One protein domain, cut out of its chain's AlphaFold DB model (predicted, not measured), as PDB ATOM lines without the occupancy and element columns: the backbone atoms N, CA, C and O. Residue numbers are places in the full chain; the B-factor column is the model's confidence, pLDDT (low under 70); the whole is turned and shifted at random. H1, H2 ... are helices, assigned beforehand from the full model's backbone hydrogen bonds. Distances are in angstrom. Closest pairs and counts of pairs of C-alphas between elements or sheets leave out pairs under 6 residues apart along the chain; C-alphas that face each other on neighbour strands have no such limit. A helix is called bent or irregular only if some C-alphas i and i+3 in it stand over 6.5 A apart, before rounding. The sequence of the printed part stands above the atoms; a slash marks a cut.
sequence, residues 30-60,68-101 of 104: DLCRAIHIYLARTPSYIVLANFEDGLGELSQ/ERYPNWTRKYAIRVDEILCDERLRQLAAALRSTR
ATOM      1  N   ASP A  30     211.745 197.438 178.552       90.94
ATOM      2  CA  ASP A  30     210.677 196.445 178.687       90.94
ATOM      3  C   ASP A  30     209.381 196.894 178.000       90.94
ATOM      4  O   ASP A  30     208.727 196.083 177.342       90.94
ATOM      5  N   LEU A  31     209.032 198.183 178.104       92.75
ATOM      6  CA  LEU A  31     207.874 198.744 177.413       92.75
ATOM      7  C   LEU A  31     208.077 198.738 175.892       92.75
ATOM      8  O   LEU A  31     207.186 198.279 175.178       92.75
ATOM      9  N   CYS A  32     209.244 199.163 175.394       93.75
ATOM     10  CA  CYS A  32     209.578 199.072 173.965       93.75
ATOM     11  C   CYS A  32     209.445 197.633 173.454       93.75
ATOM     12  O   CYS A  32     208.772 197.375 172.453       93.75
ATOM     13  N   ARG A  33     210.016 196.662 174.176       94.69
ATOM     14  CA  ARG A  33     209.922 195.243 173.809       94.69
ATOM     15  C   ARG A  33     208.473 194.750 173.804       94.69
ATOM     16  O   ARG A  33     208.085 194.030 172.886       94.69
ATOM     17  N   ALA A  34     207.659 195.150 174.781       95.69
ATOM     18  CA  ALA A  34     206.243 194.797 174.826       95.69
ATOM     19  C   ALA A  34     205.463 195.347 173.617       95.69
ATOM     20  O   ALA A  34     204.638 194.626 173.054       95.69
ATOM     21  N   ILE A  35     205.759 196.576 173.177       96.44
ATOM     22  CA  ILE A  35     205.163 197.178 171.974       96.44
ATOM     23  C   ILE A  35     205.538 196.368 170.726       96.44
ATOM     24  O   ILE A  35     204.653 195.990 169.956       96.44
ATOM     25  N   HIS A  36     206.816 196.025 170.546       97.56
ATOM     26  CA  HIS A  36     207.242 195.198 169.414       97.56
ATOM     27  C   HIS A  36     206.582 193.813 169.412       97.56
ATOM     28  O   HIS A  36     206.115 193.366 168.366       97.56
ATOM     29  N   ILE A  37     206.478 193.146 170.569       97.69
ATOM     30  CA  ILE A  37     205.784 191.851 170.692       97.69
ATOM     31  C   ILE A  37     204.296 191.999 170.356       97.69
ATOM     32  O   ILE A  37     203.729 191.149 169.669       97.69
ATOM     33  N   TYR A  38     203.655 193.072 170.817       98.06
ATOM     34  CA  TYR A  38     202.257 193.349 170.504       98.06
ATOM     35  C   TYR A  38     202.036 193.492 168.990       98.06
ATOM     36  O   TYR A  38     201.151 192.840 168.439       98.06
ATOM     37  N   LEU A  39     202.886 194.260 168.298       97.94
ATOM     38  CA  LEU A  39     202.844 194.396 166.837       97.94
ATOM     39  C   LEU A  39     203.146 193.070 166.121       97.94
ATOM     40  O   LEU A  39     202.486 192.729 165.139       97.94
ATOM     41  N   ALA A  40     204.093 192.284 166.635       97.50
ATOM     42  CA  ALA A  40     204.479 191.000 166.061       97.50
ATOM     43  C   ALA A  40     203.342 189.961 166.061       97.50
ATOM     44  O   ALA A  40     203.321 189.091 165.191       97.50
ATOM     45  N   ARG A  41     202.375 190.074 166.982       97.38
ATOM     46  CA  ARG A  41     201.179 189.210 167.060       97.38
ATOM     47  C   ARG A  41     200.095 189.543 166.034       97.38
ATOM     48  O   ARG A  41     199.117 188.807 165.924       97.38
ATOM     49  N   THR A  42     200.221 190.657 165.317       97.50
ATOM     50  CA  THR A  42     199.236 191.048 164.303       97.50
ATOM     51  C   THR A  42     199.281 190.109 163.088       97.50
ATOM     52  O   THR A  42     200.330 189.526 162.793       97.50
ATOM     53  N   PRO A  43     198.180 189.997 162.320       95.94
ATOM     54  CA  PRO A  43     198.150 189.222 161.077       95.94
ATOM     55  C   PRO A  43     198.888 189.905 159.912       95.94
ATOM     56  O   PRO A  43     198.765 189.472 158.770       95.94
ATOM     57  N   SER A  44     199.637 190.983 160.167       96.25
ATOM     58  CA  SER A  44     200.479 191.635 159.163       96.25
ATOM     59  C   SER A  44     201.458 190.630 158.560       96.25
ATOM     60  O   SER A  44     202.079 189.856 159.292       96.25
ATOM     61  N   TYR A  45     201.632 190.661 157.238       94.56
ATOM     62  CA  TYR A  45     202.609 189.805 156.557       94.56
ATOM     63  C   TYR A  45     204.043 190.132 156.988       94.56
ATOM     64  O   TYR A  45     204.837 189.228 157.242       94.56
ATOM     65  N   ILE A  46     204.351 191.425 157.134       94.94
ATOM     66  CA  ILE A  46     205.667 191.932 157.527       94.94
ATOM     67  C   ILE A  46     205.508 192.808 158.769       94.94
ATOM     68  O   ILE A  46     204.606 193.641 158.841       94.94
ATOM     69  N   VAL A  47     206.406 192.625 159.734       95.25
ATOM     70  CA  VAL A  47     206.565 193.498 160.899       95.25
ATOM     71  C   VAL A  47     208.028 193.913 160.949       95.25
ATOM     72  O   VAL A  47     208.909 193.058 160.898       95.25
ATOM     73  N   LEU A  48     208.279 195.217 161.028       95.44
ATOM     74  CA  LEU A  48     209.622 195.779 161.126       95.44
ATOM     75  C   LEU A  48     209.875 196.227 162.564       95.44
ATOM     76  O   LEU A  48     209.043 196.909 163.163       95.44
ATOM     77  N   ALA A  49     211.020 195.836 163.114       95.12
ATOM     78  CA  ALA A  49     211.523 196.389 164.361       95.12
ATOM     79  C   ALA A  49     212.441 197.560 164.028       95.12
ATOM     80  O   ALA A  49     213.369 197.401 163.232       95.12
ATOM     81  N   ASN A  50     212.166 198.726 164.611       94.31
ATOM     82  CA  ASN A  50     213.020 199.879 164.405       94.31
ATOM     83  C   ASN A  50     214.346 199.689 165.148       94.31
ATOM     84  O   ASN A  50     214.371 199.196 166.278       94.31
ATOM     85  N   PHE A  51     215.450 200.069 164.513       94.38
ATOM     86  CA  PHE A  51     216.777 199.827 165.071       94.38
ATOM     87  C   PHE A  51     217.038 200.719 166.292       94.38
ATOM     88  O   PHE A  51     217.556 200.250 167.306       94.38
ATOM     89  N   GLU A  52     216.589 201.975 166.230       93.75
ATOM     90  CA  GLU A  52     216.663 202.946 167.322       93.75
ATOM     91  C   GLU A  52     215.947 202.469 168.586       93.75
ATOM     92  O   GLU A  52     216.494 202.610 169.679       93.75
ATOM     93  N   ASP A  53     214.777 201.842 168.451       93.25
ATOM     94  CA  ASP A  53     214.023 201.325 169.598       93.25
ATOM     95  C   ASP A  53     214.790 200.193 170.295       93.25
ATOM     96  O   ASP A  53     214.854 200.137 171.524       93.25
ATOM     97  N   GLY A  54     215.428 199.317 169.508       93.56
ATOM     98  CA  GLY A  54     216.280 198.242 170.019       93.56
ATOM     99  C   GLY A  54     217.543 198.754 170.720       93.56
ATOM    100  O   GLY A  54     217.963 198.183 171.727       93.56
ATOM    101  N   LEU A  55     218.118 199.855 170.232       93.19
ATOM    102  CA  LEU A  55     219.260 200.530 170.853       93.19
ATOM    103  C   LEU A  55     218.866 201.509 171.974       93.19
ATOM    104  O   LEU A  55     219.750 202.045 172.644       93.19
ATOM    105  N   GLY A  56     217.573 201.744 172.211       91.19
ATOM    106  CA  GLY A  56     217.098 202.728 173.191       91.19
ATOM    107  C   GLY A  56     217.480 204.169 172.839       91.19
ATOM    108  O   GLY A  56     217.713 204.989 173.726       91.19
ATOM    109  N   GLU A  57     217.594 204.470 171.551       91.56
ATOM    110  CA  GLU A  57     217.988 205.778 171.055       91.56
ATOM    111  C   GLU A  57     216.846 206.791 171.184       91.56
ATOM    112  O   GLU A  57     215.761 206.614 170.637       91.56
ATOM    113  N   LEU A  58     217.103 207.892 171.894       89.00
ATOM    114  CA  LEU A  58     216.071 208.890 172.209       89.00
ATOM    115  C   LEU A  58     215.941 209.991 171.148       89.00
ATOM    116  O   LEU A  58     214.915 210.663 171.066       89.00
ATOM    117  N   SER A  59     216.997 210.217 170.366       88.44
ATOM    118  CA  SER A  59     217.019 211.273 169.352       88.44
ATOM    119  C   SER A  59     216.428 210.774 168.038       88.44
ATOM    120  O   SER A  59     216.732 209.669 167.590       88.44
ATOM    121  N   GLN A  60     215.626 211.610 167.385       91.00
ATOM    122  CA  GLN A  60     215.066 211.307 166.073       91.00
ATOM    123  C   GLN A  60     216.122 211.528 164.983       91.00
ATOM    124  O   GLN A  60     216.936 212.442 165.058       91.00
ATOM    125  N   GLU A  68     217.539 224.003 159.191       94.56
ATOM    126  CA  GLU A  68     218.728 224.404 159.967       94.56
ATOM    127  C   GLU A  68     218.572 224.212 161.485       94.56
ATOM    128  O   GLU A  68     219.549 224.192 162.226       94.56
ATOM    129  N   ARG A  69     217.332 224.062 161.970       95.25
ATOM    130  CA  ARG A  69     217.017 223.993 163.411       95.25
ATOM    131  C   ARG A  69     217.250 222.620 164.041       95.25
ATOM    132  O   ARG A  69     217.252 222.514 165.263       95.25
ATOM    133  N   TYR A  70     217.382 221.576 163.228       95.12
ATOM    134  CA  TYR A  70     217.618 220.215 163.692       95.12
ATOM    135  C   TYR A  70     218.611 219.525 162.756       95.12
ATOM    136  O   TYR A  70     218.483 219.683 161.540       95.12
ATOM    137  N   PRO A  71     219.577 218.749 163.278       94.88
ATOM    138  CA  PRO A  71     220.594 218.082 162.468       94.88
ATOM    139  C   PRO A  71     220.039 216.835 161.750       94.88
ATOM    140  O   PRO A  71     220.509 215.714 161.956       94.88
ATOM    141  N   ASN A  72     219.027 217.021 160.900       96.88
ATOM    142  CA  ASN A  72     218.362 215.950 160.157       96.88
ATOM    143  C   ASN A  72     219.364 215.130 159.335       96.88
ATOM    144  O   ASN A  72     220.225 215.695 158.667       96.88
ATOM    145  N   TRP A  73     219.225 213.803 159.346       95.25
ATOM    146  CA  TRP A  73     219.964 212.865 158.484       95.25
ATOM    147  C   TRP A  73     221.492 212.843 158.650       95.25
ATOM    148  O   TRP A  73     222.188 212.240 157.838       95.25
ATOM    149  N   THR A  74     222.034 213.467 159.697       94.69
ATOM    150  CA  THR A  74     223.492 213.518 159.931       94.69
ATOM    151  C   THR A  74     223.968 212.606 161.058       94.69
ATOM    152  O   THR A  74     225.163 212.326 161.180       94.69
ATOM    153  N   ARG A  75     223.046 212.140 161.904       90.31
ATOM    154  CA  ARG A  75     223.379 211.391 163.112       90.31
ATOM    155  C   ARG A  75     223.847 209.972 162.789       90.31
ATOM    156  O   ARG A  75     223.244 209.262 161.991       90.31
ATOM    157  N   LYS A  76     224.904 209.556 163.487       92.50
ATOM    158  CA  LYS A  76     225.413 208.181 163.518       92.50
ATOM    159  C   LYS A  76     225.034 207.516 164.841       92.50
ATOM    160  O   LYS A  76     224.876 208.205 165.848       92.50
ATOM    161  N   TYR A  77     224.935 206.191 164.840       93.25
ATOM    162  CA  TYR A  77     224.803 205.415 166.073       93.25
ATOM    163  C   TYR A  77     226.142 205.313 166.802       93.25
ATOM    164  O   TYR A  77     227.198 205.312 166.169       93.25
ATOM    165  N   ALA A  78     226.088 205.222 168.133       91.12
ATOM    166  CA  ALA A  78     227.283 205.045 168.958       91.12
ATOM    167  C   ALA A  78     227.877 203.630 168.838       91.12
ATOM    168  O   ALA A  78     229.083 203.457 168.992       91.12
ATOM    169  N   ILE A  79     227.036 202.630 168.552       94.88
ATOM    170  CA  ILE A  79     227.461 201.241 168.367       94.88
ATOM    171  C   ILE A  79     228.246 201.074 167.064       94.88
ATOM    172  O   ILE A  79     227.865 201.608 166.016       94.88
ATOM    173  N   ARG A  80     229.335 200.304 167.112       95.69
ATOM    174  CA  ARG A  80     230.088 199.950 165.912       95.69
ATOM    175  C   ARG A  80     229.373 198.859 165.130       95.69
ATOM    176  O   ARG A  80     228.726 197.995 165.707       95.69
ATOM    177  N   VAL A  81     229.548 198.847 163.809       95.38
ATOM    178  CA  VAL A  81     228.917 197.841 162.935       95.38
ATOM    179  C   VAL A  81     229.288 196.415 163.352       95.38
ATOM    180  O   VAL A  81     228.417 195.550 163.397       95.38
ATOM    181  N   ASP A  82     230.554 196.187 163.707       96.56
ATOM    182  CA  ASP A  82     231.066 194.885 164.147       96.56
ATOM    183  C   ASP A  82     230.498 194.410 165.500       96.56
ATOM    184  O   ASP A  82     230.527 193.217 165.792       96.56
ATOM    185  N   GLU A  83     229.897 195.306 166.285       96.62
ATOM    186  CA  GLU A  83     229.331 195.006 167.605       96.62
ATOM    187  C   GLU A  83     227.810 194.781 167.568       96.62
ATOM    188  O   GLU A  83     227.247 194.244 168.523       96.62
ATOM    189  N   ILE A  84     227.130 195.138 166.468       95.50
ATOM    190  CA  ILE A  84     225.658 195.105 166.356       95.50
ATOM    191  C   ILE A  84     225.089 193.727 166.702       95.50
ATOM    192  O   ILE A  84     224.123 193.618 167.454       95.50
ATOM    193  N   LEU A  85     225.692 192.658 166.177       94.88
ATOM    194  CA  LEU A  85     225.205 191.291 166.397       94.88
ATOM    195  C   LEU A  85     225.459 190.793 167.828       94.88
ATOM    196  O   LEU A  85     224.816 189.842 168.277       94.88
ATOM    197  N   CYS A  86     226.377 191.435 168.549       95.88
ATOM    198  CA  CYS A  86     226.729 191.107 169.922       95.88
ATOM    199  C   CYS A  86     225.963 191.951 170.950       95.88
ATOM    200  O   CYS A  86     225.980 191.592 172.127       95.88
ATOM    201  N   ASP A  87     225.238 192.999 170.548       96.06
ATOM    202  CA  ASP A  87     224.455 193.819 171.477       96.06
ATOM    203  C   ASP A  87     223.323 193.002 172.120       96.06
ATOM    204  O   ASP A  87     222.471 192.413 171.450       96.06
ATOM    205  N   GLU A  88     223.322 192.952 173.451       95.12
ATOM    206  CA  GLU A  88     222.370 192.156 174.223       95.12
ATOM    207  C   GLU A  88     220.924 192.633 174.037       95.12
ATOM    208  O   GLU A  88     220.010 191.813 173.963       95.12
ATOM    209  N   ARG A  89     220.695 193.943 173.893       93.56
ATOM    210  CA  ARG A  89     219.346 194.507 173.733       93.56
ATOM    211  C   ARG A  89     218.752 194.070 172.400       93.56
ATOM    212  O   ARG A  89     217.609 193.608 172.349       93.56
ATOM    213  N   LEU A  90     219.558 194.138 171.341       95.38
ATOM    214  CA  LEU A  90     219.174 193.674 170.009       95.38
ATOM    215  C   LEU A  90     218.945 192.161 169.985       95.38
ATOM    216  O   LEU A  90     217.930 191.712 169.450       95.38
ATOM    217  N   ARG A  91     219.825 191.371 170.617       95.88
ATOM    218  CA  ARG A  91     219.663 189.910 170.720       95.88
ATOM    219  C   ARG A  91     218.382 189.524 171.464       95.88
ATOM    220  O   ARG A  91     217.655 188.649 170.995       95.88
ATOM    221  N   GLN A  92     218.059 190.197 172.566       95.19
ATOM    222  CA  GLN A  92     216.825 189.955 173.320       95.19
ATOM    223  C   GLN A  92     215.569 190.296 172.518       95.19
ATOM    224  O   GLN A  92     214.613 189.516 172.509       95.19
ATOM    225  N   LEU A  93     215.556 191.442 171.829       96.00
ATOM    226  CA  LEU A  93     214.429 191.827 170.983       96.00
ATOM    227  C   LEU A  93     214.254 190.846 169.815       96.00
ATOM    228  O   LEU A  93     213.145 190.369 169.576       96.00
ATOM    229  N   ALA A  94     215.344 190.487 169.133       95.44
ATOM    230  CA  ALA A  94     215.325 189.525 168.036       95.44
ATOM    231  C   ALA A  94     214.818 188.147 168.488       95.44
ATOM    232  O   ALA A  94     213.972 187.555 167.817       95.44
ATOM    233  N   ALA A  95     215.273 187.655 169.646       95.62
ATOM    234  CA  ALA A  95     214.795 186.401 170.220       95.62
ATOM    235  C   ALA A  95     213.287 186.454 170.514       95.62
ATOM    236  O   ALA A  95     212.551 185.559 170.100       95.62
ATOM    237  N   ALA A  96     212.807 187.529 171.146       96.12
ATOM    238  CA  ALA A  96     211.387 187.706 171.443       96.12
ATOM    239  C   ALA A  96     210.521 187.748 170.170       96.12
ATOM    240  O   ALA A  96     209.451 187.133 170.116       96.12
ATOM    241  N   LEU A  97     210.990 188.440 169.128       96.12
ATOM    242  CA  LEU A  97     210.311 188.504 167.835       96.12
ATOM    243  C   LEU A  97     210.290 187.143 167.140       96.12
ATOM    244  O   LEU A  97     209.230 186.732 166.675       96.12
ATOM    245  N   ARG A  98     211.410 186.410 167.135       95.62
ATOM    246  CA  ARG A  98     211.499 185.064 166.552       95.62
ATOM    247  C   ARG A  98     210.584 184.068 167.259       95.62
ATOM    248  O   ARG A  98     209.934 183.270 166.594       95.62
ATOM    249  N   SER A  99     210.492 184.129 168.586       96.12
ATOM    250  CA  SER A  99     209.551 183.303 169.349       96.12
ATOM    251  C   SER A  99     208.090 183.674 169.079       96.12
ATOM    252  O   SER A  99     207.227 182.804 169.110       96.12
ATOM    253  N   THR A 100     207.803 184.950 168.807       97.06
ATOM    254  CA  THR A 100     206.436 185.424 168.526       97.06
ATOM    255  C   THR A 100     206.010 185.154 167.079       97.06
ATOM    256  O   THR A 100     204.831 184.924 166.822       97.06
ATOM    257  N   ARG A 101     206.960 185.173 166.139       94.56
ATOM    258  CA  ARG A 101     206.773 184.912 164.705       94.56
ATOM    259  C   ARG A 101     207.780 183.851 164.235       94.56
ATOM    260  O   ARG A 101     208.786 184.207 163.616       94.56
TER     261      ARG A 101
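This is residues 30 to 60 and 68 to 101 of the 104 residues of a protein of Nitrospirae bacterium (UniProt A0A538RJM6). Helices H1 and H4 lie side by side, short H2 packs on H4 near its first residues, and H3 makes a corner with H4; an arm without named elements, residues 68 to 80, reaches away from H3. The 65 printed residues include four named helices, in order H1 to H4, and no named strand: all helix. The whole is loose, radius of gyration of the C-alphas 13.7 A, spanning 41 by 27 by 21 A.

H1, residues 30 to 40, touches H4, residues 88 to 100, closest at C-alphas Ile 37 and Leu 97, 6.3 A, the same way at a shallow tilt of 34 degrees, only just short of steep. H2, residues 51 to 55, touches residues 89 to 93 of H4 alone, closest at C-alphas Gly 54 and Leu 90, 5.4 A. H1 and H2 only just touch, with 3 pairs of C-alphas within 8 A, the closest Cys 32 and Asp 53, 6.6 A. H3, residues 81 to 86, is close to H4 but not clearly touching, closest at C-alphas Leu 85 and Arg 91, 7.2 A. Every O i to N i+4 pair is within hydrogen-bond range in H1, H2 and H4; H3 has 0 of 2, and 2 of 3 O i to N i+3 pairs.

H1 begins at C-alpha 30 (210.677, 196.445, 178.687) and is 15.1 A long. H2 measures 6.3 A; H3, 9.9 A, is irregular, C-alphas 82 and 85 being 7.2 A apart. H4, 18.2 A, ends at C-alpha 100 (206.436, 185.424, 168.526).

Residues 61 to 67 are not printed; C-alphas 60 and 68 are 14.9 A apart across the cut. No printed residue is under 70 in pLDDT.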